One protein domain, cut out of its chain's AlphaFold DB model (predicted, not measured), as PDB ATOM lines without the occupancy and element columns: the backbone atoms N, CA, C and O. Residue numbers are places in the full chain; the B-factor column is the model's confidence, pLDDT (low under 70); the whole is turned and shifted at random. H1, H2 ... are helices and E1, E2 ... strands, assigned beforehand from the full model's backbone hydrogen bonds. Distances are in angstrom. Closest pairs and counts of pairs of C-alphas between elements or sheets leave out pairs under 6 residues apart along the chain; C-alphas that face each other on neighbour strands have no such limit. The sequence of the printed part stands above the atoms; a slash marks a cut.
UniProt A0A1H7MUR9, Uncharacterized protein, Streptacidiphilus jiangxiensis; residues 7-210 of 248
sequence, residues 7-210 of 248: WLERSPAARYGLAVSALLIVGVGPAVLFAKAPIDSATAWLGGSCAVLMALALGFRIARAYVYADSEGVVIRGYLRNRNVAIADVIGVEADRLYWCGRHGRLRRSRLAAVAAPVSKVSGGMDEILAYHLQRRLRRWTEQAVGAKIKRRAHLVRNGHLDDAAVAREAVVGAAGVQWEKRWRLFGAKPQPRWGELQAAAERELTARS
ATOM      1  N   TRP A   7       5.787  37.727 -39.834       85.38
ATOM      2  CA  TRP A   7       4.772  36.951 -39.139       85.38
ATOM      3  C   TRP A   7       5.379  36.309 -37.889       85.38
ATOM      4  O   TRP A   7       6.334  35.535 -37.983       85.38
ATOM      5  N   LEU A   8       4.856  36.659 -36.713       80.75
ATOM      6  CA  LEU A   8       5.268  36.085 -35.435       80.75
ATOM      7  C   LEU A   8       4.089  35.379 -34.786       80.75
ATOM      8  O   LEU A   8       3.129  35.999 -34.315       80.75
ATOM      9  N   GLU A   9       4.230  34.066 -34.701       77.06
ATOM     10  CA  GLU A   9       3.358  33.203 -33.931       77.06
ATOM     11  C   GLU A   9       4.140  32.504 -32.836       77.06
ATOM     12  O   GLU A   9       5.324  32.192 -32.959       77.06
ATOM     13  N   ARG A  10       3.434  32.265 -31.739       69.38
ATOM     14  CA  ARG A  10       3.945  31.489 -30.625       69.38
ATOM     15  C   ARG A  10       3.844  29.998 -30.952       69.38
ATOM     16  O   ARG A  10       2.946  29.600 -31.700       69.38
ATOM     17  N   SER A  11       4.722  29.179 -30.373       67.19
ATOM     18  CA  SER A  11       4.674  27.725 -30.564       67.19
ATOM     19  C   SER A  11       3.292  27.163 -30.172       67.19
ATOM     20  O   SER A  11       2.669  27.664 -29.224       67.19
ATOM     21  N   PRO A  12       2.788  26.133 -30.880       66.56
ATOM     22  CA  PRO A  12       1.515  25.494 -30.548       66.56
ATOM     23  C   PRO A  12       1.468  25.033 -29.086       66.56
ATOM     24  O   PRO A  12       0.509  25.331 -28.378       66.56
ATOM     25  N   ALA A  13       2.549  24.411 -28.601       63.22
ATOM     26  CA  ALA A  13       2.664  23.922 -27.227       63.22
ATOM     27  C   ALA A  13       2.435  25.031 -26.181       63.22
ATOM     28  O   ALA A  13       1.601  24.880 -25.288       63.22
ATOM     29  N   ALA A  14       3.083  26.190 -26.338       65.50
ATOM     30  CA  ALA A  14       2.918  27.311 -25.413       65.50
ATOM     31  C   ALA A  14       1.525  27.966 -25.507       65.50
ATOM     32  O   ALA A  14       0.995  28.450 -24.503       65.50
ATOM     33  N   ARG A  15       0.905  27.984 -26.699       69.12
ATOM     34  CA  ARG A  15      -0.461  28.510 -26.909       69.12
ATOM     35  C   ARG A  15      -1.504  27.652 -26.208       69.12
ATOM     36  O   ARG A  15      -2.342  28.194 -25.488       69.12
ATOM     37  N   TYR A  16      -1.441  26.338 -26.399       72.44
ATOM     38  CA  TYR A  16      -2.404  25.418 -25.804       72.44
ATOM     39  C   TYR A  16      -2.173  25.251 -24.300       72.44
ATOM     40  O   TYR A  16      -3.143  25.264 -23.554       72.44
ATOM     41  N   GLY A  17      -0.922  25.236 -23.828       71.75
ATOM     42  CA  GLY A  17      -0.608  25.206 -22.393       71.75
ATOM     43  C   GLY A  17      -1.172  26.408 -21.623       71.75
ATOM     44  O   GLY A  17      -1.810  26.240 -20.582       71.75
ATOM     45  N   LEU A  18      -1.035  27.627 -22.161       70.81
ATOM     46  CA  LEU A  18      -1.678  28.815 -21.584       70.81
ATOM     47  C   LEU A  18      -3.208  28.774 -21.683       70.81
ATOM     48  O   LEU A  18      -3.881  29.203 -20.748       70.81
ATOM     49  N   ALA A  19      -3.766  28.268 -22.788       76.12
ATOM     50  CA  ALA A  19      -5.214  28.142 -22.950       76.12
ATOM     51  C   ALA A  19      -5.818  27.149 -21.944       76.12
ATOM     52  O   ALA A  19      -6.821  27.462 -21.310       76.12
ATOM     53  N   VAL A  20      -5.168  25.999 -21.741       79.94
ATOM     54  CA  VAL A  20      -5.542  24.998 -20.730       79.94
ATOM     55  C   VAL A  20      -5.417  25.587 -19.328       79.94
ATOM     56  O   VAL A  20      -6.344  25.474 -18.535       79.94
ATOM     57  N   SER A  21      -4.321  26.289 -19.031       78.19
ATOM     58  CA  SER A  21      -4.131  26.928 -17.720       78.19
ATOM     59  C   SER A  21      -5.218  27.967 -17.430       78.19
ATOM     60  O   SER A  21      -5.773  28.003 -16.334       78.19
ATOM     61  N   ALA A  22      -5.564  28.793 -18.422       77.81
ATOM     62  CA  ALA A  22      -6.664  29.743 -18.314       77.81
ATOM     63  C   ALA A  22      -8.009  29.036 -18.104       77.81
ATOM     64  O   ALA A  22      -8.814  29.499 -17.301       77.81
ATOM     65  N   LEU A  23      -8.239  27.902 -18.772       82.00
ATOM     66  CA  LEU A  23      -9.454  27.108 -18.604       82.00
ATOM     67  C   LEU A  23      -9.569  26.508 -17.199       82.00
ATOM     68  O   LEU A  23     -10.639  26.561 -16.596       82.00
ATOM     69  N   LEU A  24      -8.466  26.005 -16.645       82.62
ATOM     70  CA  LEU A  24      -8.429  25.488 -15.278       82.62
ATOM     71  C   LEU A  24      -8.684  26.596 -14.247       82.62
ATOM     72  O   LEU A  24      -9.502  26.428 -13.348       82.62
ATOM     73  N   ILE A  25      -8.026  27.749 -14.393       83.06
ATOM     74  CA  ILE A  25      -8.104  28.838 -13.409       83.06
ATOM     75  C   ILE A  25      -9.434  29.595 -13.493       83.06
ATOM     76  O   ILE A  25      -9.986  29.955 -12.461       83.06
ATOM     77  N   VAL A  26      -9.938  29.870 -14.698       83.12
ATOM     78  CA  VAL A  26     -11.124  30.722 -14.910       83.12
ATOM     79  C   VAL A  26     -12.403  29.901 -15.054       83.12
ATOM     80  O   VAL A  26     -13.477  30.396 -14.733       83.12
ATOM     81  N   GLY A  27     -12.304  28.655 -15.516       85.00
ATOM     82  CA  GLY A  27     -13.449  27.762 -15.681       85.00
ATOM     83  C   GLY A  27     -13.603  26.843 -14.480       85.00
ATOM     84  O   GLY A  27     -14.555  26.970 -13.715       85.00
ATOM     85  N   VAL A  28     -12.644  25.930 -14.302       83.44
ATOM     86  CA  VAL A  28     -12.749  24.845 -13.311       83.44
ATOM     87  C   VAL A  28     -12.725  25.374 -11.878       83.44
ATOM     88  O   VAL A  28     -13.583  24.995 -11.086       83.44
ATOM     89  N   GLY A  29     -11.803  26.281 -11.542       84.94
ATOM     90  CA  GLY A  29     -11.707  26.855 -10.194       84.94
ATOM     91  C   GLY A  29     -13.024  27.488  -9.716       84.94
ATOM     92  O   GLY A  29     -13.574  27.048  -8.705       84.94
ATOM     93  N   PRO A  30     -13.582  28.471 -10.447       83.75
ATOM     94  CA  PRO A  30     -14.859  29.083 -10.098       83.75
ATOM     95  C   PRO A  30     -16.031  28.103 -10.120       83.75
ATOM     96  O   PRO A  30     -16.866  28.170  -9.226       83.75
ATOM     97  N   ALA A  31     -16.089  27.162 -11.069       81.31
ATOM     98  CA  ALA A  31     -17.150  26.153 -11.099       81.31
ATOM     99  C   ALA A  31     -17.150  25.269  -9.836       81.31
ATOM    100  O   ALA A  31     -18.209  25.010  -9.270       81.31
ATOM    101  N   VAL A  32     -15.969  24.874  -9.342       85.12
ATOM    102  CA  VAL A  32     -15.832  24.133  -8.075       85.12
ATOM    103  C   VAL A  32     -16.254  24.987  -6.876       85.12
ATOM    104  O   VAL A  32     -16.867  24.465  -5.946       85.12
ATOM    105  N   LEU A  33     -15.960  26.291  -6.888       85.69
ATOM    106  CA  LEU A  33     -16.401  27.211  -5.834       85.69
ATOM    107  C   LEU A  33     -17.926  27.378  -5.825       85.69
ATOM    108  O   LEU A  33     -18.530  27.280  -4.763       85.69
ATOM    109  N   PHE A  34     -18.554  27.557  -6.992       84.12
ATOM    110  CA  PHE A  34     -20.014  27.635  -7.110       84.12
ATOM    111  C   PHE A  34     -20.700  26.338  -6.680       84.12
ATOM    112  O   PHE A  34     -21.732  26.395  -6.020       84.12
ATOM    113  N   ALA A  35     -20.110  25.179  -6.984       81.81
ATOM    114  CA  ALA A  35     -20.641  23.883  -6.567       81.81
ATOM    115  C   ALA A  35     -20.585  23.650  -5.044       81.81
ATOM    116  O   ALA A  35     -21.326  22.821  -4.527       81.81
ATOM    117  N   LYS A  36     -19.699  24.354  -4.327       87.19
ATOM    118  CA  LYS A  36     -19.534  24.242  -2.867       87.19
ATOM    119  C   LYS A  36     -20.191  25.380  -2.083       87.19
ATOM    120  O   LYS A  36     -20.209  25.331  -0.856       87.19
ATOM    121  N   ALA A  37     -20.675  26.414  -2.763       85.56
ATOM    122  CA  ALA A  37     -21.308  27.551  -2.116       85.56
ATOM    123  C   ALA A  37     -22.729  27.177  -1.647       85.56
ATOM    124  O   ALA A  37     -23.426  26.449  -2.354       85.56
ATOM    125  N   PRO A  38     -23.190  27.683  -0.487       88.25
ATOM    126  CA  PRO A  38     -24.555  27.474  -0.004       88.25
ATOM    127  C   PRO A  38     -25.529  28.387  -0.769       88.25
ATOM    128  O   PRO A  38     -26.071  29.344  -0.224       88.25
ATOM    129  N   ILE A  39     -25.680  28.136  -2.066       88.56
ATOM    130  CA  ILE A  39     -26.531  28.889  -2.991       88.56
ATOM    131  C   ILE A  39     -27.493  27.943  -3.701       88.56
ATOM    132  O   ILE A  39     -27.244  26.740  -3.796       88.56
ATOM    133  N   ASP A  40     -28.566  28.501  -4.253       91.81
ATOM    134  CA  ASP A  40     -29.529  27.730  -5.032       91.81
ATOM    135  C   ASP A  40     -28.866  27.031  -6.225       91.81
ATOM    136  O   ASP A  40     -27.992  27.583  -6.905       91.81
ATOM    137  N   SER A  41     -29.330  25.815  -6.518       84.88
ATOM    138  CA  SER A  41     -28.790  24.956  -7.579       84.88
ATOM    139  C   SER A  41     -28.811  25.625  -8.955       84.88
ATOM    140  O   SER A  41     -27.855  25.489  -9.719       84.88
ATOM    141  N   ALA A  42     -29.855  26.405  -9.252       87.56
ATOM    142  CA  ALA A  42     -29.964  27.189 -10.480       87.56
ATOM    143  C   ALA A  42     -28.859  28.258 -10.583       87.56
ATOM    144  O   ALA A  42     -28.238  28.419 -11.636       87.56
ATOM    145  N   THR A  43     -28.561  28.944  -9.477       85.44
ATOM    146  CA  THR A  43     -27.512  29.971  -9.398       85.44
ATOM    147  C   THR A  43     -26.121  29.352  -9.530       85.44
ATOM    148  O   THR A  43     -25.278  29.882 -10.255       85.44
ATOM    149  N   ALA A  44     -25.889  28.192  -8.903       84.44
ATOM    150  CA  ALA A  44     -24.644  27.440  -9.049       84.44
ATOM    151  C   ALA A  44     -24.411  26.984 -10.502       84.44
ATOM    152  O   ALA A  44     -23.308  27.145 -11.032       84.44
ATOM    153  N   TRP A  45     -25.455  26.481 -11.172       85.56
ATOM    154  CA  TRP A  45     -25.388  26.049 -12.571       85.56
ATOM    155  C   TRP A  45     -25.098  27.202 -13.532       85.56
ATOM    156  O   TRP A  45     -24.225  27.083 -14.398       85.56
ATOM    157  N   LEU A  46     -25.793  28.331 -13.372       89.31
ATOM    158  CA  LEU A  46     -25.573  29.530 -14.182       89.31
ATOM    159  C   LEU A  46     -24.164  30.102 -13.969       89.31
ATOM    160  O   LEU A  46     -23.474  30.407 -14.945       89.31
ATOM    161  N   GLY A  47     -23.707  30.189 -12.716       83.94
ATOM    162  CA  GLY A  47     -22.365  30.663 -12.369       83.94
ATOM    163  C   GLY A  47     -21.257  29.775 -12.941       83.94
ATOM    164  O   GLY A  47     -20.345  30.272 -13.609       83.94
ATOM    165  N   GLY A  48     -21.370  28.455 -12.757       84.56
ATOM    166  CA  GLY A  48     -20.423  27.477 -13.296       84.56
ATOM    167  C   GLY A  48     -20.378  27.480 -14.827       84.56
ATOM    168  O   GLY A  48     -19.297  27.540 -15.415       84.56
ATOM    169  N   SER A  49     -21.539  27.508 -15.484       83.06
ATOM    170  CA  SER A  49     -21.626  27.547 -16.952       83.06
ATOM    171  C   SER A  49     -21.028  28.832 -17.526       83.06
ATOM    172  O   SER A  49     -20.271  28.790 -18.498       83.06
ATOM    173  N   CYS A  50     -21.302  29.980 -16.899       87.56
ATOM    174  CA  CYS A  50     -20.732  31.265 -17.299       87.56
ATOM    175  C   CYS A  50     -19.198  31.268 -17.170       87.56
ATOM    176  O   CYS A  50     -18.499  31.689 -18.095       87.56
ATOM    177  N   ALA A  51     -18.664  30.728 -16.071       84.06
ATOM    178  CA  ALA A  51     -17.224  30.601 -15.857       84.06
ATOM    179  C   ALA A  51     -16.549  29.733 -16.934       84.06
ATOM    180  O   ALA A  51     -15.539  30.137 -17.516       84.06
ATOM    181  N   VAL A  52     -17.138  28.579 -17.268       82.88
ATOM    182  CA  VAL A  52     -16.628  27.679 -18.316       82.88
ATOM    183  C   VAL A  52     -16.660  28.345 -19.693       82.88
ATOM    184  O   VAL A  52     -15.665  28.294 -20.420       82.88
ATOM    185  N   LEU A  53     -17.754  29.026 -20.050       85.69
ATOM    186  CA  LEU A  53     -17.855  29.752 -21.322       85.69
ATOM    187  C   LEU A  53     -16.819  30.879 -21.424       85.69
ATOM    188  O   LEU A  53     -16.166  31.029 -22.461       85.69
ATOM    189  N   MET A  54     -16.610  31.634 -20.344       83.50
ATOM    190  CA  MET A  54     -15.580  32.673 -20.280       83.50
ATOM    191  C   MET A  54     -14.169  32.091 -20.411       83.50
ATOM    192  O   MET A  54     -13.337  32.648 -21.134       83.50
ATOM    193  N   ALA A  55     -13.907  30.948 -19.776       79.75
ATOM    194  CA  ALA A  55     -12.657  30.205 -19.906       79.75
ATOM    195  C   ALA A  55     -12.401  29.727 -21.341       79.75
ATOM    196  O   ALA A  55     -11.306  29.932 -21.864       79.75
ATOM    197  N   LEU A  56     -13.405  29.143 -22.002       80.56
ATOM    198  CA  LEU A  56     -13.305  28.711 -23.398       80.56
ATOM    199  C   LEU A  56     -13.049  29.900 -24.328       80.56
ATOM    200  O   LEU A  56     -12.127  29.860 -25.145       80.56
ATOM    201  N   ALA A  57     -13.805  30.989 -24.173       81.31
ATOM    202  CA  ALA A  57     -13.621  32.206 -24.960       81.31
ATOM    203  C   ALA A  57     -12.209  32.794 -24.788       81.31
ATOM    204  O   ALA A  57     -11.574  33.208 -25.767       81.31
ATOM    205  N   LEU A  58     -11.686  32.799 -23.558       78.25
ATOM    206  CA  LEU A  58     -10.321  33.227 -23.262       78.25
ATOM    207  C   LEU A  58      -9.284  32.272 -23.872       78.25
ATOM    208  O   LEU A  58      -8.339  32.738 -24.510       78.25
ATOM    209  N   GLY A  59      -9.486  30.958 -23.755       73.50
ATOM    210  CA  GLY A  59      -8.631  29.925 -24.339       73.50
ATOM    211  C   GLY A  59      -8.523  30.044 -25.860       73.50
ATOM    212  O   GLY A  59      -7.415  30.084 -26.395       73.50
ATOM    213  N   PHE A  60      -9.646  30.228 -26.562       77.81
ATOM    214  CA  PHE A  60      -9.654  30.483 -28.009       77.81
ATOM    215  C   PHE A  60      -8.922  31.774 -28.386       77.81
ATOM    216  O   PHE A  60      -8.230  31.820 -29.407       77.81
ATOM    217  N   ARG A  61      -9.041  32.834 -27.576       73.88
ATOM    218  CA  ARG A  61      -8.291  34.081 -27.805       73.88
ATOM    219  C   ARG A  61      -6.794  33.907 -27.578       73.88
ATOM    220  O   ARG A  61      -6.011  34.442 -28.360       73.88
ATOM    221  N   ILE A  62      -6.393  33.136 -26.570       70.94
ATOM    222  CA  ILE A  62      -4.994  32.758 -26.326       70.94
ATOM    223  C   ILE A  62      -4.436  31.958 -27.492       70.94
ATOM    224  O   ILE A  62      -3.391  32.309 -28.046       70.94
ATOM    225  N   ALA A  63      -5.193  30.962 -27.941       69.69
ATOM    226  CA  ALA A  63      -4.835  30.129 -29.068       69.69
ATOM    227  C   ALA A  63      -4.762  30.897 -30.392       69.69
ATOM    228  O   ALA A  63      -4.201  30.363 -31.333       69.69
ATOM    229  N   ARG A  64      -5.270  32.131 -30.499       72.44
ATOM    230  CA  ARG A  64      -5.250  32.952 -31.727       72.44
ATOM    231  C   ARG A  64      -4.391  34.215 -31.632       72.44
ATOM    232  O   ARG A  64      -4.480  35.061 -32.520       72.44
ATOM    233  N   ALA A  65      -3.579  34.376 -30.589       73.31
ATOM    234  CA  ALA A  65      -2.703  35.538 -30.486       73.31
ATOM    235  C   ALA A  65      -1.532  35.451 -31.479       73.31
ATOM    236  O   ALA A  65      -0.772  34.485 -31.470       73.31
ATOM    237  N   TYR A  66      -1.368  36.488 -32.299       80.81
ATOM    238  CA  TYR A  66      -0.275  36.629 -33.262       80.81
ATOM    239  C   TYR A  66       0.115  38.099 -33.413       80.81
ATOM    240  O   TYR A  66      -0.646  39.011 -33.067       80.81
ATOM    241  N   VAL A  67       1.321  38.331 -33.920       80.94
ATOM    242  CA  VAL A  67       1.785  39.655 -34.334       80.94
ATOM    243  C   VAL A  67       2.162  39.565 -35.800       80.94
ATOM    244  O   VAL A  67       3.044  38.797 -36.171       80.94
ATOM    245  N   TYR A  68       1.484  40.357 -36.617       85.88
ATOM    246  CA  TYR A  68       1.823  40.535 -38.019       85.88
ATOM    247  C   TYR A  68       2.341  41.950 -38.217       85.88
ATOM    248  O   TYR A  68       1.745  42.900 -37.713       85.88
ATOM    249  N   ALA A  69       3.453  42.097 -38.915       83.44
ATOM    250  CA  ALA A  69       4.034  43.390 -39.204       83.44
ATOM    251  C   ALA A  69       4.419  43.465 -40.678       83.44
ATOM    252  O   ALA A  69       5.062  42.563 -41.200       83.44
ATOM    253  N   ASP A  70       4.027  44.540 -41.342       84.94
ATOM    254  CA  ASP A  70       4.335  44.788 -42.745       84.94
ATOM    255  C   ASP A  70       4.712  46.266 -42.958       84.94
ATOM    256  O   ASP A  70       4.748  47.076 -42.027       84.94
ATOM    257  N   SER A  71       5.013  46.626 -44.202       78.56
ATOM    258  CA  SER A  71       5.349  47.965 -44.670       78.56
ATOM    259  C   SER A  71       4.310  49.047 -44.331       78.56
ATOM    260  O   SER A  71       4.665  50.233 -44.280       78.56
ATOM    261  N   GLU A  72       3.058  48.671 -44.054       82.31
ATOM    262  CA  GLU A  72       1.975  49.589 -43.680       82.31
ATOM    263  C   GLU A  72       1.771  49.718 -42.165       82.31
ATOM    264  O   GLU A  72       1.481  50.808 -41.659       82.31
ATOM    265  N   GLY A  73       1.972  48.643 -41.402       84.00
ATOM    266  CA  GLY A  73       1.639  48.639 -39.983       84.00
ATOM    267  C   GLY A  73       1.940  47.344 -39.247       84.00
ATOM    268  O   GLY A  73       2.358  46.343 -39.821       84.00
ATOM    269  N   VAL A  74       1.722  47.397 -37.937       84.50
ATOM    270  CA  VAL A  74       1.850  46.281 -37.006       84.50
ATOM    271  C   VAL A  74       0.467  45.945 -36.462       84.50
ATOM    272  O   VAL A  74      -0.123  46.697 -35.679       84.50
ATOM    273  N   VAL A  75      -0.039  44.784 -36.857       86.12
ATOM    274  CA  VAL A  75      -1.266  44.187 -36.341       86.12
ATOM    275  C   VAL A  75      -0.917  43.322 -35.136       86.12
ATOM    276  O   VAL A  75      -0.301  42.262 -35.239       86.12
ATOM    277  N   ILE A  76      -1.347  43.779 -33.965       84.81
ATOM    278  CA  ILE A  76      -1.239  43.060 -32.703       84.81
ATOM    279  C   ILE A  76      -2.582  42.396 -32.429       84.81
ATOM    280  O   ILE A  76      -3.560  43.071 -32.089       84.81
ATOM    281  N   ARG A  77      -2.627  41.067 -32.504       80.88
ATOM    282  CA  ARG A  77      -3.759  40.291 -32.002       80.88
ATOM    283  C   ARG A  77      -3.412  39.766 -30.616       80.88
ATOM    284  O   ARG A  77      -2.692  38.783 -30.463       80.88
ATOM    285  N   GLY A  78      -3.857  40.493 -29.595       70.06
ATOM    286  CA  GLY A  78      -3.636  40.141 -28.196       70.06
ATOM    287  C   GLY A  78      -4.757  39.284 -27.611       70.06
ATOM    288  O   GLY A  78      -5.835  39.158 -28.183       70.06
ATOM    289  N   TYR A  79      -4.522  38.765 -26.405       65.44
ATOM    290  CA  TYR A  79      -5.500  37.968 -25.652       65.44
ATOM    291  C   TYR A  79      -6.765  38.754 -25.270       65.44
ATOM    292  O   TYR A  79      -7.852  38.191 -25.193       65.44
ATOM    293  N   LEU A  80      -6.624  40.066 -25.039       65.75
ATOM    294  CA  LEU A  80      -7.709  40.938 -24.570       65.75
ATOM    295  C   LEU A  80      -8.139  41.986 -25.596       65.75
ATOM    296  O   LEU A  80      -9.282  42.436 -25.570       65.75
ATOM    297  N   ARG A  81      -7.227  42.429 -26.469       72.88
ATOM    298  CA  ARG A  81      -7.483  43.502 -27.436       72.88
ATOM    299  C   ARG A  81      -6.690  43.282 -28.712       72.88
ATOM    300  O   ARG A  81      -5.507  42.949 -28.663       72.88
ATOM    301  N   ASN A  82      -7.352  43.564 -29.826       81.88
ATOM    302  CA  ASN A  82      -6.717  43.679 -31.128       81.88
ATOM    303  C   ASN A  82      -6.358  45.144 -31.358       81.88
ATOM    304  O   ASN A  82      -7.098  46.044 -30.951       81.88
ATOM    305  N   ARG A  83      -5.219  45.393 -31.994       85.75
ATOM    306  CA  ARG A  83      -4.803  46.743 -32.354       85.75
ATOM    307  C   ARG A  83      -4.024  46.711 -33.654       85.75
ATOM    308  O   ARG A  83      -3.104  45.918 -33.788       85.75
ATOM    309  N   ASN A  84      -4.375  47.605 -34.567       88.88
ATOM    310  CA  ASN A  84      -3.552  47.921 -35.722       88.88
ATOM    311  C   ASN A  84      -2.832  49.244 -35.444       88.88
ATOM    312  O   ASN A  84      -3.479  50.227 -35.078       88.88
ATOM    313  N   VAL A  85      -1.506  49.244 -35.538       89.12
ATOM    314  CA  VAL A  85      -0.668  50.432 -35.363       89.12
ATOM    315  C   VAL A  85       0.020  50.710 -36.688       89.12
ATOM    316  O   VAL A  85       0.812  49.892 -37.145       89.12
ATOM    317  N   ALA A  86      -0.250  51.864 -37.296       88.81
ATOM    318  CA  ALA A  86       0.448  52.266 -38.509       88.81
ATOM    319  C   ALA A  86       1.955  52.349 -38.240       88.81
ATOM    320  O   ALA A  86       2.378  52.885 -37.216       88.81
ATOM    321  N   ILE A  87       2.786  51.869 -39.164       88.31
ATOM    322  CA  ILE A  87       4.245  51.854 -38.963       88.31
ATOM    323  C   ILE A  87       4.821  53.275 -38.828       88.31
ATOM    324  O   ILE A  87       5.857  53.465 -38.202       88.31
ATOM    325  N   ALA A  88       4.132  54.285 -39.373       86.75
ATOM    326  CA  ALA A  88       4.481  55.696 -39.197       86.75
ATOM    327  C   ALA A  88       4.340  56.170 -37.739       86.75
ATOM    328  O   ALA A  88       5.040  57.091 -37.319       86.75
ATOM    329  N   ASP A  89       3.468  55.525 -36.969       90.69
ATOM    330  CA  ASP A  89       3.253  55.811 -35.555       90.69
ATOM    331  C   ASP A  89       4.076  54.877 -34.654       90.69
ATOM    332  O   ASP A  89       4.158  55.104 -33.449       90.69
ATOM    333  N   VAL A  90       4.702  53.826 -35.193       90.75
ATOM    334  CA  VAL A  90       5.567  52.934 -34.413       90.75
ATOM    335  C   VAL A  90       6.860  53.654 -34.051       90.75
ATOM    336  O   VAL A  90       7.573  54.155 -34.916       90.75
ATOM    337  N   ILE A  91       7.173  53.656 -32.755       91.06
ATOM    338  CA  ILE A  91       8.371  54.290 -32.206       91.06
ATOM    339  C   ILE A  91       9.507  53.276 -32.040       91.06
ATOM    340  O   ILE A  91      10.652  53.528 -32.413       91.06
ATOM    341  N   GLY A  92       9.186  52.106 -31.493       88.31
ATOM    342  CA  GLY A  92      10.174  51.069 -31.230       88.31
ATOM    343  C   GLY A  92       9.590  49.889 -30.468       88.31
ATOM    344  O   GLY A  92       8.413  49.880 -30.101       88.31
ATOM    345  N   VAL A  93      10.424  48.885 -30.220       86.94
ATOM    346  CA  VAL A  93      10.068  47.688 -29.449       86.94
ATOM    347  C   VAL A  93      11.055  47.523 -28.302       86.94
ATOM    348  O   VAL A  93      12.261  47.636 -28.494       86.94
ATOM    349  N   GLU A  94      10.534  47.227 -27.117       83.31
ATOM    350  CA  GLU A  94      11.310  46.874 -25.927       83.31
ATOM    351  C   GLU A  94      10.691  45.618 -25.310       83.31
ATOM    352  O   GLU A  94       9.507  45.612 -24.965       83.31
ATOM    353  N   ALA A  95      11.496  44.560 -25.173       80.56
ATOM    354  CA  ALA A  95      11.068  43.256 -24.666       80.56
ATOM    355  C   ALA A  95       9.770  42.764 -25.349       80.56
ATOM    356  O   ALA A  95       9.748  42.544 -26.560       80.56
ATOM    357  N   ASP A  96       8.680  42.629 -24.589       80.12
ATOM    358  CA  ASP A  96       7.363  42.205 -25.064       80.12
ATOM    359  C   ASP A  96       6.410  43.373 -25.378       80.12
ATOM    360  O   ASP A  96       5.189  43.197 -25.386       80.12
ATOM    361  N   ARG A  97       6.925  44.589 -25.602       87.00
ATOM    362  CA  ARG A  97       6.113  45.806 -25.754       87.00
ATOM    363  C   ARG A  97       6.462  46.575 -27.021       87.00
ATOM    364  O   ARG A  97       7.612  46.943 -27.244       87.00
ATOM    365  N   LEU A  98       5.431  46.901 -27.794       89.31
ATOM    366  CA  LEU A  98       5.496  47.875 -28.879       89.31
ATOM    367  C   LEU A  98       5.184  49.267 -28.329       89.31
ATOM    368  O   LEU A  98       4.129  49.477 -27.719       89.31
ATOM    369  N   TYR A  99       6.081  50.209 -28.582       90.88
ATOM    370  CA  TYR A  99       5.906  51.626 -28.303       90.88
ATOM    371  C   TYR A  99       5.483  52.348 -29.573       90.88
ATOM    372  O   TYR A  99       6.037  52.120 -30.647       90.88
ATOM    373  N   TRP A 100       4.483  53.212 -29.450       92.69
ATOM    374  CA  TRP A 100       3.904  53.923 -30.582       92.69
ATOM    375  C   TRP A 100       3.318  55.269 -30.161       92.69
ATOM    376  O   TRP A 100       2.952  55.471 -29.003       92.69
ATOM    377  N   CYS A 101       3.238  56.198 -31.102       92.81
ATOM    378  CA  CYS A 101       2.690  57.527 -30.914       92.81
ATOM    379  C   CYS A 101       1.170  57.503 -31.124       92.81
ATOM    380  O   CYS A 101       0.681  57.102 -32.175       92.81
ATOM    381  N   GLY A 102       0.393  57.917 -30.123       88.06
ATOM    382  CA  GLY A 102      -1.050  58.092 -30.296       88.06
ATOM    383  C   GLY A 102      -1.400  59.320 -31.143       88.06
ATOM    384  O   GLY A 102      -0.584  60.216 -31.314       88.06
ATOM    385  N   ARG A 103      -2.669  59.432 -31.560       82.75
ATOM    386  CA  ARG A 103      -3.193  60.588 -32.321       82.75
ATOM    387  C   ARG A 103      -2.901  61.956 -31.678       82.75
ATOM    388  O   ARG A 103      -2.746  62.937 -32.386       82.75
ATOM    389  N   HIS A 104      -2.817  62.011 -30.348       81.50
ATOM    390  CA  HIS A 104      -2.508  63.226 -29.578       81.50
ATOM    391  C   HIS A 104      -1.024  63.355 -29.203       81.50
ATOM    392  O   HIS A 104      -0.700  63.998 -28.211       81.50
ATOM    393  N   GLY A 105      -0.125  62.635 -29.873       78.62
ATOM    394  CA  GLY A 105       1.308  62.718 -29.597       78.62
ATOM    395  C   GLY A 105       1.811  61.980 -28.366       78.62
ATOM    396  O   GLY A 105       3.008  61.930 -28.105       78.62
ATOM    397  N   ARG A 106       0.909  61.380 -27.586       86.94
ATOM    398  CA  ARG A 106       1.293  60.648 -26.378       86.94
ATOM    399  C   ARG A 106       1.982  59.340 -26.746       86.94
ATOM    400  O   ARG A 106       1.412  58.537 -27.489       86.94
ATOM    401  N   LEU A 107       3.141  59.092 -26.141       89.94
ATOM    402  CA  LEU A 107       3.805  57.794 -26.171       89.94
ATOM    403  C   LEU A 107       2.902  56.744 -25.509       89.94
ATOM    404  O   LEU A 107       2.574  56.821 -24.323       89.94
ATOM    405  N   ARG A 108       2.477  55.754 -26.288       90.62
ATOM    406  CA  ARG A 108       1.658  54.625 -25.849       90.62
ATOM    407  C   ARG A 108       2.462  53.341 -25.950       90.62
ATOM    408  O   ARG A 108       3.405  53.225 -26.724       90.62
ATOM    409  N   ARG A 109       2.055  52.355 -25.152       90.44
ATOM    410  CA  ARG A 109       2.633  51.009 -25.149       90.44
ATOM    411  C   ARG A 109       1.559  49.963 -25.386       90.44
ATOM    412  O   ARG A 109       0.398  50.139 -25.005       90.44
ATOM    413  N   SER A 110       1.910  48.872 -26.043       88.19
ATOM    414  CA  SER A 110       1.019  47.732 -26.262       88.19
ATOM    415  C   SER A 110       1.794  46.437 -26.098       88.19
ATOM    416  O   SER A 110       2.887  46.298 -26.634       88.19
ATOM    417  N   ARG A 111       1.239  45.514 -25.308       83.50
ATOM    418  CA  ARG A 111       1.869  44.224 -25.028       83.50
ATOM    419  C   ARG A 111       1.703  43.297 -26.228       83.50
ATOM    420  O   ARG A 111       0.600  43.144 -26.751       83.50
ATOM    421  N   LEU A 112       2.795  42.670 -26.629       82.00
ATOM    422  CA  LEU A 112       2.897  41.750 -27.748       82.00
ATOM    423  C   LEU A 112       2.717  40.332 -27.225       82.00
ATOM    424  O   LEU A 112       3.671  39.630 -26.908       82.00
ATOM    425  N   ALA A 113       1.456  39.930 -27.117       72.50
ATOM    426  CA  ALA A 113       1.040  38.634 -26.590       72.50
ATOM    427  C   ALA A 113       1.797  37.440 -27.201       72.50
ATOM    428  O   ALA A 113       2.157  36.524 -26.466       72.50
ATOM    429  N   ALA A 114       2.073  37.481 -28.510       71.25
ATOM    430  CA  ALA A 114       2.780  36.425 -29.237       71.25
ATOM    431  C   ALA A 114       4.262  36.274 -28.839       71.25
ATOM    432  O   ALA A 114       4.854  35.227 -29.068       71.25
ATOM    433  N   VAL A 115       4.847  37.318 -28.246       68.56
ATOM    434  CA  VAL A 115       6.287  37.448 -27.967       68.56
ATOM    435  C   VAL A 115       6.571  37.554 -26.453       68.56
ATOM    436  O   VAL A 115       7.706  37.417 -25.997       68.56
ATOM    437  N   ALA A 116       5.533  37.788 -25.647       65.81
ATOM    438  CA  ALA A 116       5.609  37.838 -24.191       65.81
ATOM    439  C   ALA A 116       5.835  36.444 -23.607       65.81
ATOM    440  O   ALA A 116       5.049  35.556 -23.915       65.81
ATOM    441  N   ALA A 117       6.814  36.257 -22.713       59.34
ATOM    442  CA  ALA A 117       6.988  35.017 -21.945       59.34
ATOM    443  C   ALA A 117       5.681  34.613 -21.221       59.34
ATOM    444  O   ALA A 117       4.874  35.493 -20.880       59.34
ATOM    445  N   PRO A 118       5.396  33.305 -21.063       53.78
ATOM    446  CA  PRO A 118       4.180  32.872 -20.389       53.78
ATOM    447  C   PRO A 118       4.234  33.354 -18.934       53.78
ATOM    448  O   PRO A 118       5.297  33.415 -18.327       53.78
ATOM    449  N   VAL A 119       3.088  33.744 -18.371       49.12
ATOM    450  CA  VAL A 119       3.030  34.214 -16.970       49.12
ATOM    451  C   VAL A 119       3.334  33.062 -15.996       49.12
ATOM    452  O   VAL A 119       3.751  33.296 -14.866       49.12
ATOM    453  N   SER A 120       3.196  31.813 -16.448       45.50
ATOM    454  CA  SER A 120       3.602  30.617 -15.719       45.50
ATOM    455  C   SER A 120       5.100  30.350 -15.896       45.50
ATOM    456  O   SER A 120       5.531  29.955 -16.978       45.50
ATOM    457  N   LYS A 121       5.872  30.460 -14.809       45.09
ATOM    458  CA  LYS A 121       7.298  30.069 -14.698       45.09
ATOM    459  C   LYS A 121       7.567  28.558 -14.891       45.09
ATOM    460  O   LYS A 121       8.609  28.064 -14.490       45.09
ATOM    461  N   VAL A 122       6.606  27.813 -15.436       45.28
ATOM    462  CA  VAL A 122       6.632  26.345 -15.547       45.28
ATOM    463  C   VAL A 122       7.175  25.887 -16.910       45.28
ATOM    464  O   VAL A 122       7.423  24.703 -17.103       45.28
ATOM    465  N   SER A 123       7.401  26.793 -17.872       47.72
ATOM    466  CA  SER A 123       8.008  26.399 -19.149       47.72
ATOM    467  C   SER A 123       9.527  26.285 -19.017       47.72
ATOM    468  O   SER A 123      10.183  27.258 -18.648       47.72
ATOM    469  N   GLY A 124      10.082  25.117 -19.345       54.03
ATOM    470  CA  GLY A 124      11.527  24.885 -19.389       54.03
ATOM    471  C   GLY A 124      12.269  25.786 -20.392       54.03
ATOM    472  O   GLY A 124      11.665  26.443 -21.240       54.03
ATOM    473  N   GLY A 125      13.605  25.787 -20.316       57.22
ATOM    474  CA  GLY A 125      14.482  26.770 -20.979       57.22
ATOM    475  C   GLY A 125      14.349  26.919 -22.505       57.22
ATOM    476  O   GLY A 125      14.718  27.959 -23.046       57.22
ATOM    477  N   MET A 126      13.775  25.945 -23.222       59.94
ATOM    478  CA  MET A 126      13.567  26.039 -24.679       59.94
ATOM    479  C   MET A 126      12.535  27.106 -25.085       59.94
ATOM    480  O   MET A 126      12.706  27.760 -26.117       59.94
ATOM    481  N   ASP A 127      11.500  27.342 -24.271       64.31
ATOM    482  CA  ASP A 127      10.493  28.378 -24.555       64.31
ATOM    483  C   ASP A 127      11.046  29.796 -24.330       64.31
ATOM    484  O   ASP A 127      10.667  30.734 -25.038       64.31
ATOM    485  N   GLU A 128      11.985  29.958 -23.395       67.50
ATOM    486  CA  GLU A 128      12.686  31.225 -23.162       67.50
ATOM    487  C   GLU A 128      13.629  31.567 -24.319       67.50
ATOM    488  O   GLU A 128      13.641  32.708 -24.790       67.50
ATOM    489  N   ILE A 129      14.354  30.570 -24.840       73.25
ATOM    490  CA  ILE A 129      15.219  30.721 -26.017       73.25
ATOM    491  C   ILE A 129      14.381  31.139 -27.231       73.25
ATOM    492  O   ILE A 129      14.700  32.130 -27.896       73.25
ATOM    493  N   LEU A 130      13.269  30.449 -27.504       73.88
ATOM    494  CA  LEU A 130      12.393  30.794 -28.624       73.88
ATOM    495  C   LEU A 130      11.792  32.199 -28.468       73.88
ATOM    496  O   LEU A 130      11.798  32.979 -29.424       73.88
ATOM    497  N   ALA A 131      11.321  32.558 -27.269       71.88
ATOM    498  CA  ALA A 131      10.805  33.895 -26.988       71.88
ATOM    499  C   ALA A 131      11.876  34.974 -27.217       71.88
ATOM    500  O   ALA A 131      11.594  35.987 -27.859       71.88
ATOM    501  N   TYR A 132      13.114  34.735 -26.779       79.69
ATOM    502  CA  TYR A 132      14.244  35.625 -27.033       79.69
ATOM    503  C   TYR A 132      14.536  35.776 -28.534       79.69
ATOM    504  O   TYR A 132      14.716  36.893 -29.026       79.69
ATOM    505  N   HIS A 133      14.524  34.680 -29.301       82.31
ATOM    506  CA  HIS A 133      14.708  34.726 -30.753       82.31
ATOM    507  C   HIS A 133      13.597  35.518 -31.458       82.31
ATOM    508  O   HIS A 133      13.897  36.353 -32.317       82.31
ATOM    509  N   LEU A 134      12.332  35.317 -31.071       81.19
ATOM    510  CA  LEU A 134      11.192  36.072 -31.602       81.19
ATOM    511  C   LEU A 134      11.291  37.565 -31.250       81.19
ATOM    512  O   LEU A 134      11.093  38.412 -32.122       81.19
ATOM    513  N   GLN A 135      11.682  37.897 -30.014       82.81
ATOM    514  CA  GLN A 135      11.945  39.275 -29.577       82.81
ATOM    515  C   GLN A 135      13.053  39.926 -30.402       82.81
ATOM    516  O   GLN A 135      12.897  41.041 -30.902       82.81
ATOM    517  N   ARG A 136      14.170  39.218 -30.595       84.31
ATOM    518  CA  ARG A 136      15.313  39.709 -31.369       84.31
ATOM    519  C   ARG A 136      14.949  39.918 -32.837       84.31
ATOM    520  O   ARG A 136      15.363  40.921 -33.419       84.31
ATOM    521  N   ARG A 137      14.159  39.017 -33.431       86.12
ATOM    522  CA  ARG A 137      13.679  39.135 -34.817       86.12
ATOM    523  C   ARG A 137      12.747  40.335 -34.984       86.12
ATOM    524  O   ARG A 137      12.961  41.132 -35.894       86.12
ATOM    525  N   LEU A 138      11.784  40.511 -34.076       84.31
ATOM    526  CA  LEU A 138      10.885  41.665 -34.085       84.31
ATOM    527  C   LEU A 138      11.635  42.983 -33.920       84.31
ATOM    528  O   LEU A 138      11.363  43.949 -34.633       84.31
ATOM    529  N   ARG A 139      12.587  43.021 -32.985       85.31
ATOM    530  CA  ARG A 139      13.412  44.198 -32.734       85.31
ATOM    531  C   ARG A 139      14.192  44.592 -33.984       85.31
ATOM    532  O   ARG A 139      14.053  45.725 -34.424       85.31
ATOM    533  N   ARG A 140      14.923  43.655 -34.600       86.38
ATOM    534  CA  ARG A 140      15.682  43.910 -35.839       86.38
ATOM    535  C   ARG A 140      14.787  44.399 -36.975       86.38
ATOM    536  O   ARG A 140      15.132  45.362 -37.650       86.38
ATOM    537  N   TRP A 141      13.637  43.754 -37.173       86.06
ATOM    538  CA  TRP A 141      12.685  44.171 -38.200       86.06
ATOM    539  C   TRP A 141      12.173  45.590 -37.940       86.06
ATOM    540  O   TRP A 141      12.166  46.417 -38.845       86.06
ATOM    541  N   THR A 142      11.817  45.903 -36.690       85.31
ATOM    542  CA  THR A 142      11.337  47.239 -36.309       85.31
ATOM    543  C   THR A 142      12.433  48.283 -36.509       85.31
ATOM    544  O   THR A 142      12.178  49.327 -37.098       85.31
ATOM    545  N   GLU A 143      13.663  47.993 -36.081       85.81
ATOM    546  CA  GLU A 143      14.833  48.854 -36.280       85.81
ATOM    547  C   GLU A 143      15.049  49.176 -37.768       85.81
ATOM    548  O   GLU A 143      15.256  50.336 -38.124       85.81
ATOM    549  N   GLN A 144      14.926  48.178 -38.648       85.75
ATOM    550  CA  GLN A 144      15.066  48.346 -40.096       85.75
ATOM    551  C   GLN A 144      13.893  49.115 -40.719       85.75
ATOM    552  O   GLN A 144      14.111  50.103 -41.422       85.75
ATOM    553  N   ALA A 145      12.654  48.691 -40.457       84.75
ATOM    554  CA  ALA A 145      11.453  49.268 -41.058       84.75
ATOM    555  C   ALA A 145      11.237  50.721 -40.608       84.75
ATOM    556  O   ALA A 145      11.035  51.621 -41.431       84.75
ATOM    557  N   VAL A 146      11.339  50.969 -39.301       87.12
ATOM    558  CA  VAL A 146      11.177  52.302 -38.716       87.12
ATOM    559  C   VAL A 146      12.388  53.174 -39.040       87.12
ATOM    560  O   VAL A 146      12.214  54.320 -39.445       87.12
ATOM    561  N   GLY A 147      13.610  52.635 -38.963       85.81
ATOM    562  CA  GLY A 147      14.828  53.366 -39.319       85.81
ATOM    563  C   GLY A 147      14.839  53.848 -40.771       85.81
ATOM    564  O   GLY A 147      15.167  55.008 -41.033       85.81
ATOM    565  N   ALA A 148      14.414  53.005 -41.717       84.38
ATOM    566  CA  ALA A 148      14.269  53.397 -43.118       84.38
ATOM    567  C   ALA A 148      13.215  54.503 -43.301       84.38
ATOM    568  O   ALA A 148      13.442  55.464 -44.044       84.38
ATOM    569  N   LYS A 149      12.079  54.411 -42.595       86.62
ATOM    570  CA  LYS A 149      11.018  55.427 -42.665       86.62
ATOM    571  C   LYS A 149      11.411  56.750 -42.015       86.62
ATOM    572  O   LYS A 149      11.105  57.786 -42.593       86.62
ATOM    573  N   ILE A 150      12.119  56.743 -40.886       88.62
ATOM    574  CA  ILE A 150      12.610  57.962 -40.223       88.62
ATOM    575  C   ILE A 150      13.480  58.781 -41.171       88.62
ATOM    576  O   ILE A 150      13.226  59.967 -41.347       88.62
ATOM    577  N   LYS A 151      14.450  58.145 -41.841       87.44
ATOM    578  CA  LYS A 151      15.330  58.839 -42.793       87.44
ATOM    579  C   LYS A 151      14.540  59.480 -43.932       87.44
ATOM    580  O   LYS A 151      14.753  60.650 -44.245       87.44
ATOM    581  N   ARG A 152      13.593  58.735 -44.518       88.31
ATOM    582  CA  ARG A 152      12.724  59.240 -45.591       88.31
ATOM    583  C   ARG A 152      11.856  60.408 -45.117       88.31
ATOM    584  O   ARG A 152      11.791  61.420 -45.803       88.31
ATOM    585  N   ARG A 153      11.223  60.296 -43.949       90.56
ATOM    586  CA  ARG A 153      10.379  61.355 -43.366       90.56
ATOM    587  C   ARG A 153      11.190  62.608 -43.056       90.56
ATOM    588  O   ARG A 153      10.805  63.691 -43.467       90.56
ATOM    589  N   ALA A 154      12.366  62.453 -42.451       88.56
ATOM    590  CA  ALA A 154      13.268  63.568 -42.178       88.56
ATOM    591  C   ALA A 154      13.749  64.265 -43.462       88.56
ATOM    592  O   ALA A 154      14.044  65.455 -43.433       88.56
ATOM    593  N   HIS A 155      13.865  63.543 -44.581       90.31
ATOM    594  CA  HIS A 155      14.152  64.141 -45.886       90.31
ATOM    595  C   HIS A 155      12.945  64.915 -46.441       90.31
ATOM    596  O   HIS A 155      13.106  66.050 -46.872       90.31
ATOM    597  N   LEU A 156      11.734  64.353 -46.357       90.81
ATOM    598  CA  LEU A 156      10.501  65.027 -46.793       90.81
ATOM    599  C   LEU A 156      10.231  66.324 -46.020       90.81
ATOM    600  O   LEU A 156       9.863  67.325 -46.629       90.81
ATOM    601  N   VAL A 157      10.456  66.308 -44.703       89.94
ATOM    602  CA  VAL A 157      10.367  67.497 -43.846       89.94
ATOM    603  C   VAL A 157      11.387  68.549 -44.285       89.94
ATOM    604  O   VAL A 157      11.016  69.694 -44.503       89.94
ATOM    605  N   ARG A 158      12.657  68.157 -44.474       87.88
ATOM    606  CA  ARG A 158      13.741  69.076 -44.868       87.88
ATOM    607  C   ARG A 158      13.543  69.725 -46.236       87.88
ATOM    608  O   ARG A 158      13.992  70.846 -46.430       87.88
ATOM    609  N   ASN A 159      12.911  69.026 -47.173       89.12
ATOM    610  CA  ASN A 159      12.669  69.547 -48.519       89.12
ATOM    611  C   ASN A 159      11.376  70.379 -48.616       89.12
ATOM    612  O   ASN A 159      11.006  70.791 -49.713       89.12
ATOM    613  N   GLY A 160      10.648  70.584 -47.512       83.50
ATOM    614  CA  GLY A 160       9.405  71.356 -47.512       83.50
ATOM    615  C   GLY A 160       8.247  70.702 -48.277       83.50
ATOM    616  O   GLY A 160       7.289  71.381 -48.628       83.50
ATOM    617  N   HIS A 161       8.289  69.388 -48.528       85.81
ATOM    618  CA  HIS A 161       7.232  68.667 -49.261       85.81
ATOM    619  C   HIS A 161       5.980  68.359 -48.418       85.81
ATOM    620  O   HIS A 161       5.069  67.685 -48.893       85.81
ATOM    621  N   LEU A 162       5.953  68.792 -47.156       89.12
ATOM    622  CA  LEU A 162       4.873  68.533 -46.205       89.12
ATOM    623  C   LEU A 162       4.132  69.827 -45.858       89.12
ATOM    624  O   LEU A 162       4.749  70.884 -45.709       89.12
ATOM    625  N   ASP A 163       2.817  69.724 -45.683       89.38
ATOM    626  CA  ASP A 163       1.983  70.806 -45.159       89.38
ATOM    627  C   ASP A 163       2.242  71.040 -43.657       89.38
ATOM    628  O   ASP A 163       2.913  70.252 -42.983       89.38
ATOM    629  N   ASP A 164       1.739  72.152 -43.116       87.12
ATOM    630  CA  ASP A 164       1.987  72.533 -41.717       87.12
ATOM    631  C   ASP A 164       1.463  71.485 -40.727       87.12
ATOM    632  O   ASP A 164       2.110  71.183 -39.721       87.12
ATOM    633  N   ALA A 165       0.317  70.873 -41.038       87.69
ATOM    634  CA  ALA A 165      -0.280  69.828 -40.218       87.69
ATOM    635  C   ALA A 165       0.589  68.559 -40.180       87.69
ATOM    636  O   ALA A 165       0.780  67.972 -39.107       87.69
ATOM    637  N   ALA A 166       1.149  68.135 -41.317       88.88
ATOM    638  CA  ALA A 166       2.058  67.002 -41.361       88.88
ATOM    639  C   ALA A 166       3.383  67.322 -40.669       88.88
ATOM    640  O   ALA A 166       3.839  66.498 -39.880       88.88
ATOM    641  N   VAL A 167       3.970  68.509 -40.865       89.56
ATOM    642  CA  VAL A 167       5.202  68.904 -40.155       89.56
ATOM    643  C   VAL A 167       4.984  68.918 -38.638       89.56
ATOM    644  O   VAL A 167       5.800  68.364 -37.897       89.56
ATOM    645  N   ALA A 168       3.856  69.453 -38.159       89.31
ATOM    646  CA  ALA A 168       3.505  69.418 -36.739       89.31
ATOM    647  C   ALA A 168       3.370  67.978 -36.215       89.31
ATOM    648  O   ALA A 168       3.857  67.652 -35.128       89.31
ATOM    649  N   ARG A 169       2.767  67.076 -37.001       89.31
ATOM    650  CA  ARG A 169       2.686  65.652 -36.646       89.31
ATOM    651  C   ARG A 169       4.063  64.991 -36.601       89.31
ATOM    652  O   ARG A 169       4.323  64.218 -35.681       89.31
ATOM    653  N   GLU A 170       4.942  65.288 -37.550       91.75
ATOM    654  CA  GLU A 170       6.317  64.782 -37.570       91.75
ATOM    655  C   GLU A 170       7.115  65.253 -36.347       91.75
ATOM    656  O   GLU A 170       7.804  64.442 -35.727       91.75
ATOM    657  N   ALA A 171       6.958  66.516 -35.932       90.69
ATOM    658  CA  ALA A 171       7.577  67.045 -34.715       90.69
ATOM    659  C   ALA A 171       7.104  66.294 -33.464       90.69
ATOM    660  O   ALA A 171       7.909  65.864 -32.636       90.69
ATOM    661  N   VAL A 172       5.794  66.068 -33.356       91.12
ATOM    662  CA  VAL A 172       5.182  65.334 -32.245       91.12
ATOM    663  C   VAL A 172       5.660  63.876 -32.191       91.12
ATOM    664  O   VAL A 172       6.019  63.373 -31.123       91.12
ATOM    665  N   VAL A 173       5.695  63.188 -33.336       91.50
ATOM    666  CA  VAL A 173       6.189  61.807 -33.422       91.50
ATOM    667  C   VAL A 173       7.688  61.750 -33.110       91.50
ATOM    668  O   VAL A 173       8.115  60.877 -32.353       91.50
ATOM    669  N   GLY A 174       8.475  62.699 -33.625       91.00
ATOM    670  CA  GLY A 174       9.903  62.837 -33.339       91.00
ATOM    671  C   GLY A 174      10.184  63.033 -31.850       91.00
ATOM    672  O   GLY A 174      11.004  62.310 -31.285       91.00
ATOM    673  N   ALA A 175       9.443  63.924 -31.186       90.38
ATOM    674  CA  ALA A 175       9.565  64.172 -29.751       90.38
ATOM    675  C   ALA A 175       9.226  62.926 -28.911       90.38
ATOM    676  O   ALA A 175       9.972  62.568 -27.995       90.38
ATOM    677  N   ALA A 176       8.141  62.215 -29.246       90.50
ATOM    678  CA  ALA A 176       7.793  60.952 -28.592       90.50
ATOM    679  C   ALA A 176       8.875  59.877 -28.816       90.50
ATOM    680  O   ALA A 176       9.202  59.113 -27.902       90.50
ATOM    681  N   GLY A 177       9.463  59.850 -30.014       89.94
ATOM    682  CA  GLY A 177      10.593  58.999 -30.364       89.94
ATOM    683  C   GLY A 177      11.838  59.279 -29.527       89.94
ATOM    684  O   GLY A 177      12.413  58.361 -28.947       89.94
ATOM    685  N   VAL A 178      12.215  60.548 -29.367       90.38
ATOM    686  CA  VAL A 178      13.353  60.949 -28.527       90.38
ATOM    687  C   VAL A 178      13.093  60.694 -27.045       90.38
ATOM    688  O   VAL A 178      14.006  60.285 -26.326       90.38
ATOM    689  N   GLN A 179      11.858  60.853 -26.566       88.19
ATOM    690  CA  GLN A 179      11.497  60.455 -25.203       88.19
ATOM    691  C   GLN A 179      11.711  58.947 -24.985       88.19
ATOM    692  O   GLN A 179      12.247  58.535 -23.953       88.19
ATOM    693  N   TRP A 180      11.333  58.125 -25.965       87.88
ATOM    694  CA  TRP A 180      11.594  56.689 -25.938       87.88
ATOM    695  C   TRP A 180      13.097  56.370 -26.006       87.88
ATOM    696  O   TRP A 180      13.573  55.548 -25.225       87.88
ATOM    697  N   GLU A 181      13.876  57.062 -26.842       88.06
ATOM    698  CA  GLU A 181      15.334  56.888 -26.879       88.06
ATOM    699  C   GLU A 181      16.001  57.203 -25.544       88.06
ATOM    700  O   GLU A 181      16.875  56.456 -25.112       88.06
ATOM    701  N   LYS A 182      15.618  58.310 -24.894       85.75
ATOM    702  CA  LYS A 182      16.162  58.702 -23.586       85.75
ATOM    703  C   LYS A 182      15.953  57.587 -22.569       85.75
ATOM    704  O   LYS A 182      16.895  57.207 -21.883       85.75
ATOM    705  N   ARG A 183      14.747  57.008 -22.542       82.06
ATOM    706  CA  ARG A 183      14.431  55.828 -21.726       82.06
ATOM    707  C   ARG A 183      15.324  54.637 -22.086       82.06
ATOM    708  O   ARG A 183      15.782  53.947 -21.188       82.06
ATOM    709  N   TRP A 184      15.584  54.399 -23.371       77.12
ATOM    710  CA  TRP A 184      16.393  53.268 -23.837       77.12
ATOM    711  C   TRP A 184      17.886  53.406 -23.516       77.12
ATOM    712  O   TRP A 184      18.537  52.425 -23.159       77.12
ATOM    713  N   ARG A 185      18.428  54.629 -23.577       78.00
ATOM    714  CA  ARG A 185      19.831  54.925 -23.235       78.00
ATOM    715  C   ARG A 185      20.156  54.617 -21.772       78.00
ATOM    716  O   ARG A 185      21.286  54.231 -21.493       78.00
ATOM    717  N   LEU A 186      19.176  54.719 -20.868       75.88
ATOM    718  CA  LEU A 186      19.337  54.324 -19.460       75.88
ATOM    719  C   LEU A 186      19.688  52.836 -19.298       75.88
ATOM    720  O   LEU A 186      20.290  52.460 -18.303       75.88
ATOM    721  N   PHE A 187      19.360  52.000 -20.287       70.06
ATOM    722  CA  PHE A 187      19.669  50.569 -20.295       70.06
ATOM    723  C   PHE A 187      20.959  50.232 -21.066       70.06
ATOM    724  O   PHE A 187      21.163  49.086 -21.459       70.06
ATOM    725  N   GLY A 188      21.826  51.219 -21.332       62.28
ATOM    726  CA  GLY A 188      23.158  51.010 -21.922       62.28
ATOM    727  C   GLY A 188      23.173  50.629 -23.409       62.28
ATOM    728  O   GLY A 188      24.238  50.417 -23.987       62.28
ATOM    729  N   ALA A 189      22.014  50.563 -24.067       68.88
ATOM    730  CA  ALA A 189      21.914  50.241 -25.486       68.88
ATOM    731  C   ALA A 189      21.897  51.513 -26.348       68.88
ATOM    732  O   ALA A 189      21.174  52.468 -26.060       68.88
ATOM    733  N   LYS A 190      22.634  51.512 -27.469       67.50
ATOM    734  CA  LYS A 190      22.481  52.548 -28.504       67.50
ATOM    735  C   LYS A 190      21.095  52.390 -29.142       67.50
ATOM    736  O   LYS A 190      20.860  51.349 -29.763       67.50
ATOM    737  N   PRO A 191      20.177  53.366 -29.007       63.47
ATOM    738  CA  PRO A 191      18.882  53.270 -29.653       63.47
ATOM    739  C   PRO A 191      19.088  53.317 -31.164       63.47
ATOM    740  O   PRO A 191      19.634  54.269 -31.724       63.47
ATOM    741  N   GLN A 192      18.675  52.242 -31.814       68.50
ATOM    742  CA  GLN A 192      18.273  52.280 -33.203       68.50
ATOM    743  C   GLN A 192      16.761  52.048 -33.178       68.50
ATOM    744  O   GLN A 192      16.306  51.168 -32.446       68.50
ATOM    745  N   PRO A 193      15.963  52.856 -33.883       69.38
ATOM    746  CA  PRO A 193      16.347  53.934 -34.798       69.38
ATOM    747  C   PRO A 193      16.585  55.307 -34.122       69.38
ATOM    748  O   PRO A 193      16.202  55.506 -32.973       69.38
ATOM    749  N   ARG A 194      17.230  56.242 -34.848       83.94
ATOM    750  CA  ARG A 194      17.606  57.595 -34.381       83.94
ATOM    751  C   ARG A 194      16.513  58.639 -34.658       83.94
ATOM    752  O   ARG A 194      16.553  59.354 -35.656       83.94
ATOM    753  N   TRP A 195      15.549  58.746 -33.760       89.50
ATOM    754  CA  TRP A 195      14.467  59.731 -33.747       89.50
ATOM    755  C   TRP A 195      14.933  61.185 -33.668       89.50
ATOM    756  O   TRP A 195      14.238  62.066 -34.176       89.50
ATOM    757  N   GLY A 196      16.120  61.442 -33.109       87.44
ATOM    758  CA  GLY A 196      16.692  62.792 -33.057       87.44
ATOM    759  C   GLY A 196      16.861  63.450 -34.434       87.44
ATOM    760  O   GLY A 196      16.721  64.664 -34.548       87.44
ATOM    761  N   GLU A 197      17.092  62.668 -35.497       89.38
ATOM    762  CA  GLU A 197      17.209  63.194 -36.866       89.38
ATOM    763  C   GLU A 197      15.877  63.753 -37.388       89.38
ATOM    764  O   GLU A 197      15.853  64.793 -38.045       89.38
ATOM    765  N   LEU A 198      14.766  63.074 -37.081       90.44
ATOM    766  CA  LEU A 198      13.429  63.520 -37.465       90.44
ATOM    767  C   LEU A 198      12.987  64.723 -36.635       90.44
ATOM    768  O   LEU A 198      12.464  65.679 -37.198       90.44
ATOM    769  N   GLN A 199      13.234  64.692 -35.320       92.56
ATOM    770  CA  GLN A 199      12.904  65.810 -34.439       92.56
ATOM    771  C   GLN A 199      13.642  67.084 -34.868       92.56
ATOM    772  O   GLN A 199      13.004  68.109 -35.078       92.56
ATOM    773  N   ALA A 200      14.958  67.006 -35.095       91.25
ATOM    774  CA  ALA A 200      15.743  68.161 -35.522       91.25
ATOM    775  C   ALA A 200      15.301  68.698 -36.894       91.25
ATOM    776  O   ALA A 200      15.293  69.907 -37.107       91.25
ATOM    777  N   ALA A 201      14.929  67.819 -37.832       90.19
ATOM    778  CA  ALA A 201      14.381  68.238 -39.121       90.19
ATOM    779  C   ALA A 201      13.053  68.994 -38.955       90.19
ATOM    780  O   ALA A 201      12.886  70.060 -39.539       90.19
ATOM    781  N   ALA A 202      12.139  68.465 -38.139       90.81
ATOM    782  CA  ALA A 202      10.829  69.067 -37.915       90.81
ATOM    783  C   ALA A 202      10.917  70.398 -37.157       90.81
ATOM    784  O   ALA A 202      10.263  71.359 -37.544       90.81
ATOM    785  N   GLU A 203      11.767  70.498 -36.135       91.31
ATOM    786  CA  GLU A 203      11.982  71.744 -35.385       91.31
ATOM    787  C   GLU A 203      12.589  72.851 -36.253       91.31
ATOM    788  O   GLU A 203      12.152  74.001 -36.181       91.31
ATOM    789  N   ARG A 204      13.556  72.512 -37.115       89.69
ATOM    790  CA  ARG A 204      14.128  73.469 -38.075       89.69
ATOM    791  C   ARG A 204      13.082  73.968 -39.061       89.69
ATOM    792  O   ARG A 204      13.010  75.170 -39.281       89.69
ATOM    793  N   GLU A 205      12.270  73.071 -39.615       89.94
ATOM    794  CA  GLU A 205      11.225  73.445 -40.573       89.94
ATOM    795  C   GLU A 205      10.132  74.298 -39.910       89.94
ATOM    796  O   GLU A 205       9.749  75.331 -40.452       89.94
ATOM    797  N   LEU A 206       9.688  73.943 -38.699       87.88
ATOM    798  CA  LEU A 206       8.737  74.754 -37.926       87.88
ATOM    799  C   LEU A 206       9.287  76.153 -37.628       87.88
ATOM    800  O   LEU A 206       8.558  77.134 -37.750       87.88
ATOM    801  N   THR A 207      10.573  76.250 -37.283       88.19
ATOM    802  CA  THR A 207      11.246  77.533 -37.036       88.19
ATOM    803  C   THR A 207      11.388  78.345 -38.326       88.19
ATOM    804  O   THR A 207      11.116  79.539 -38.343       88.19
ATOM    805  N   ALA A 208      11.761  77.715 -39.443       86.56
ATOM    806  CA  ALA A 208      11.862  78.388 -40.737       86.56
ATOM    807  C   ALA A 208      10.505  78.939 -41.205       86.56
ATOM    808  O   ALA A 208      10.449  80.012 -41.805       86.56
ATOM    809  N   ARG A 209       9.410  78.231 -40.904       83.69
ATOM    810  CA  ARG A 209       8.045  78.673 -41.215       83.69
ATOM    811  C   ARG A 209       7.541  79.756 -40.268       83.69
ATOM    812  O   ARG A 209       6.921  80.697 -40.744       83.69
ATOM    813  N   SER A 210       7.850  79.694 -38.971       84.00
ATOM    814  CA  SER A 210       7.495  80.774 -38.037       84.00
ATOM    815  C   SER A 210       8.252  82.078 -38.325       84.00
ATOM    816  O   SER A 210       7.724  83.159 -38.085       84.00
TER     817      SER A 210
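What this domain is: This is residues 7 to 210 of the 248 residues of an uncharacterized protein of Streptacidiphilus jiangxiensis (UniProt A0A1H7MUR9). Two small antiparallel sheets, only partly face to face, make the core; the long helix H3 runs past both, and the helical hairpin of H1 and H2 reaches away at one end as an arm. Toward the other end H4 covers one face of the second sheet, and H5 packs on H4 and on residues 150 to 158 of H3. The printed part has 204 residues with five named helices and seven named strands, in the order E1 H1 H2 E2 E3 E4 E5 E6 E7 H3 H4 H5; the sheets run E1 E2 E3 E4 and E5 E6 E7, and the class is mixed, helices and strands. The whole is loose, with a radius of gyration of the C-alphas of 22.2 A and spans of 75 by 37 by 29 A.

How they stand to each other: Look first at the larger sheet: E1, residues 7 to 9, E2, 66 to 69, E3, 73 to 77, and E4, 82 to 86. N 8 and O 67 are 2.9 A apart, N 75 and O 68 2.7 A, N 74 and O 85 2.8 A, each within hydrogen-bond range. E2 E3 E4 is a meander of two hairpins, each strand the antiparallel neighbour of the one before; so is E5 E6 E7, residues 90 to 94, 97 to 101 and 107 to 111, with N 97 and O 94, and N 108 and O 100, each 2.8 A apart. H3, residues 125 to 158, is on the first sheet, over E1 and E2 at a height of 10.7 A, two layers; its closest C-alphas to E1 are Leu 134 and Leu 8, 7.1 A. H3 is also on the second sheet, over E5 at a height of 7.1 A, closest at the C-alphas of Arg 139 and Val 93, 5.8 A. On the opposite face H4, residues 164 to 185, is over E6 at a height of 7.9 A, closest at the C-alphas of Val 173 and Cys 101, 6.1 A: three layers, helices on both faces. H3, H4 and H5, residues 196 to 210, are an up-and-down bundle, each running against the one before; H4 and H5, a helical hairpin, touch closest at the C-alphas of Gly 174 and Gln 199, 4.4 A. H1, residues 12 to 36, and H2, 41 to 63, touch at a shallow tilt of 10 degrees, opposite ways, closest at the C-alphas of Ala 19 and Gly 59, 4.1 A. Every O i to N i+4 pair is within hydrogen-bond range in H2, H3, H4 and H5; in H1 it is 19 of 21.

Where its parts are: Find C-alpha 7 at (4.772, 36.951, -39.139), where E1 begins. H1 spans 34.8 A and H2 32.6 A. H3 starts at C-alpha 125, (14.482, 26.770, -20.979), and runs 48.6 A; H4 runs 31.1 A, and H5 runs 20.8 A to C-alpha 210 at (7.495, 80.774, -38.037).

The domain as a whole: The C-alphas of Ser 41 and Ala 208, the two farthest apart, are 74.9 A apart, and residues 37 to 42 stand free. The printed part has no cut; the link from E7 to H3, residues 112 to 124, is long. Mean pLDDT of the printed part is 81.3; residues 10 to 15, 63, 79 to 80, 115 to 128 and 188 to 193 are under 70.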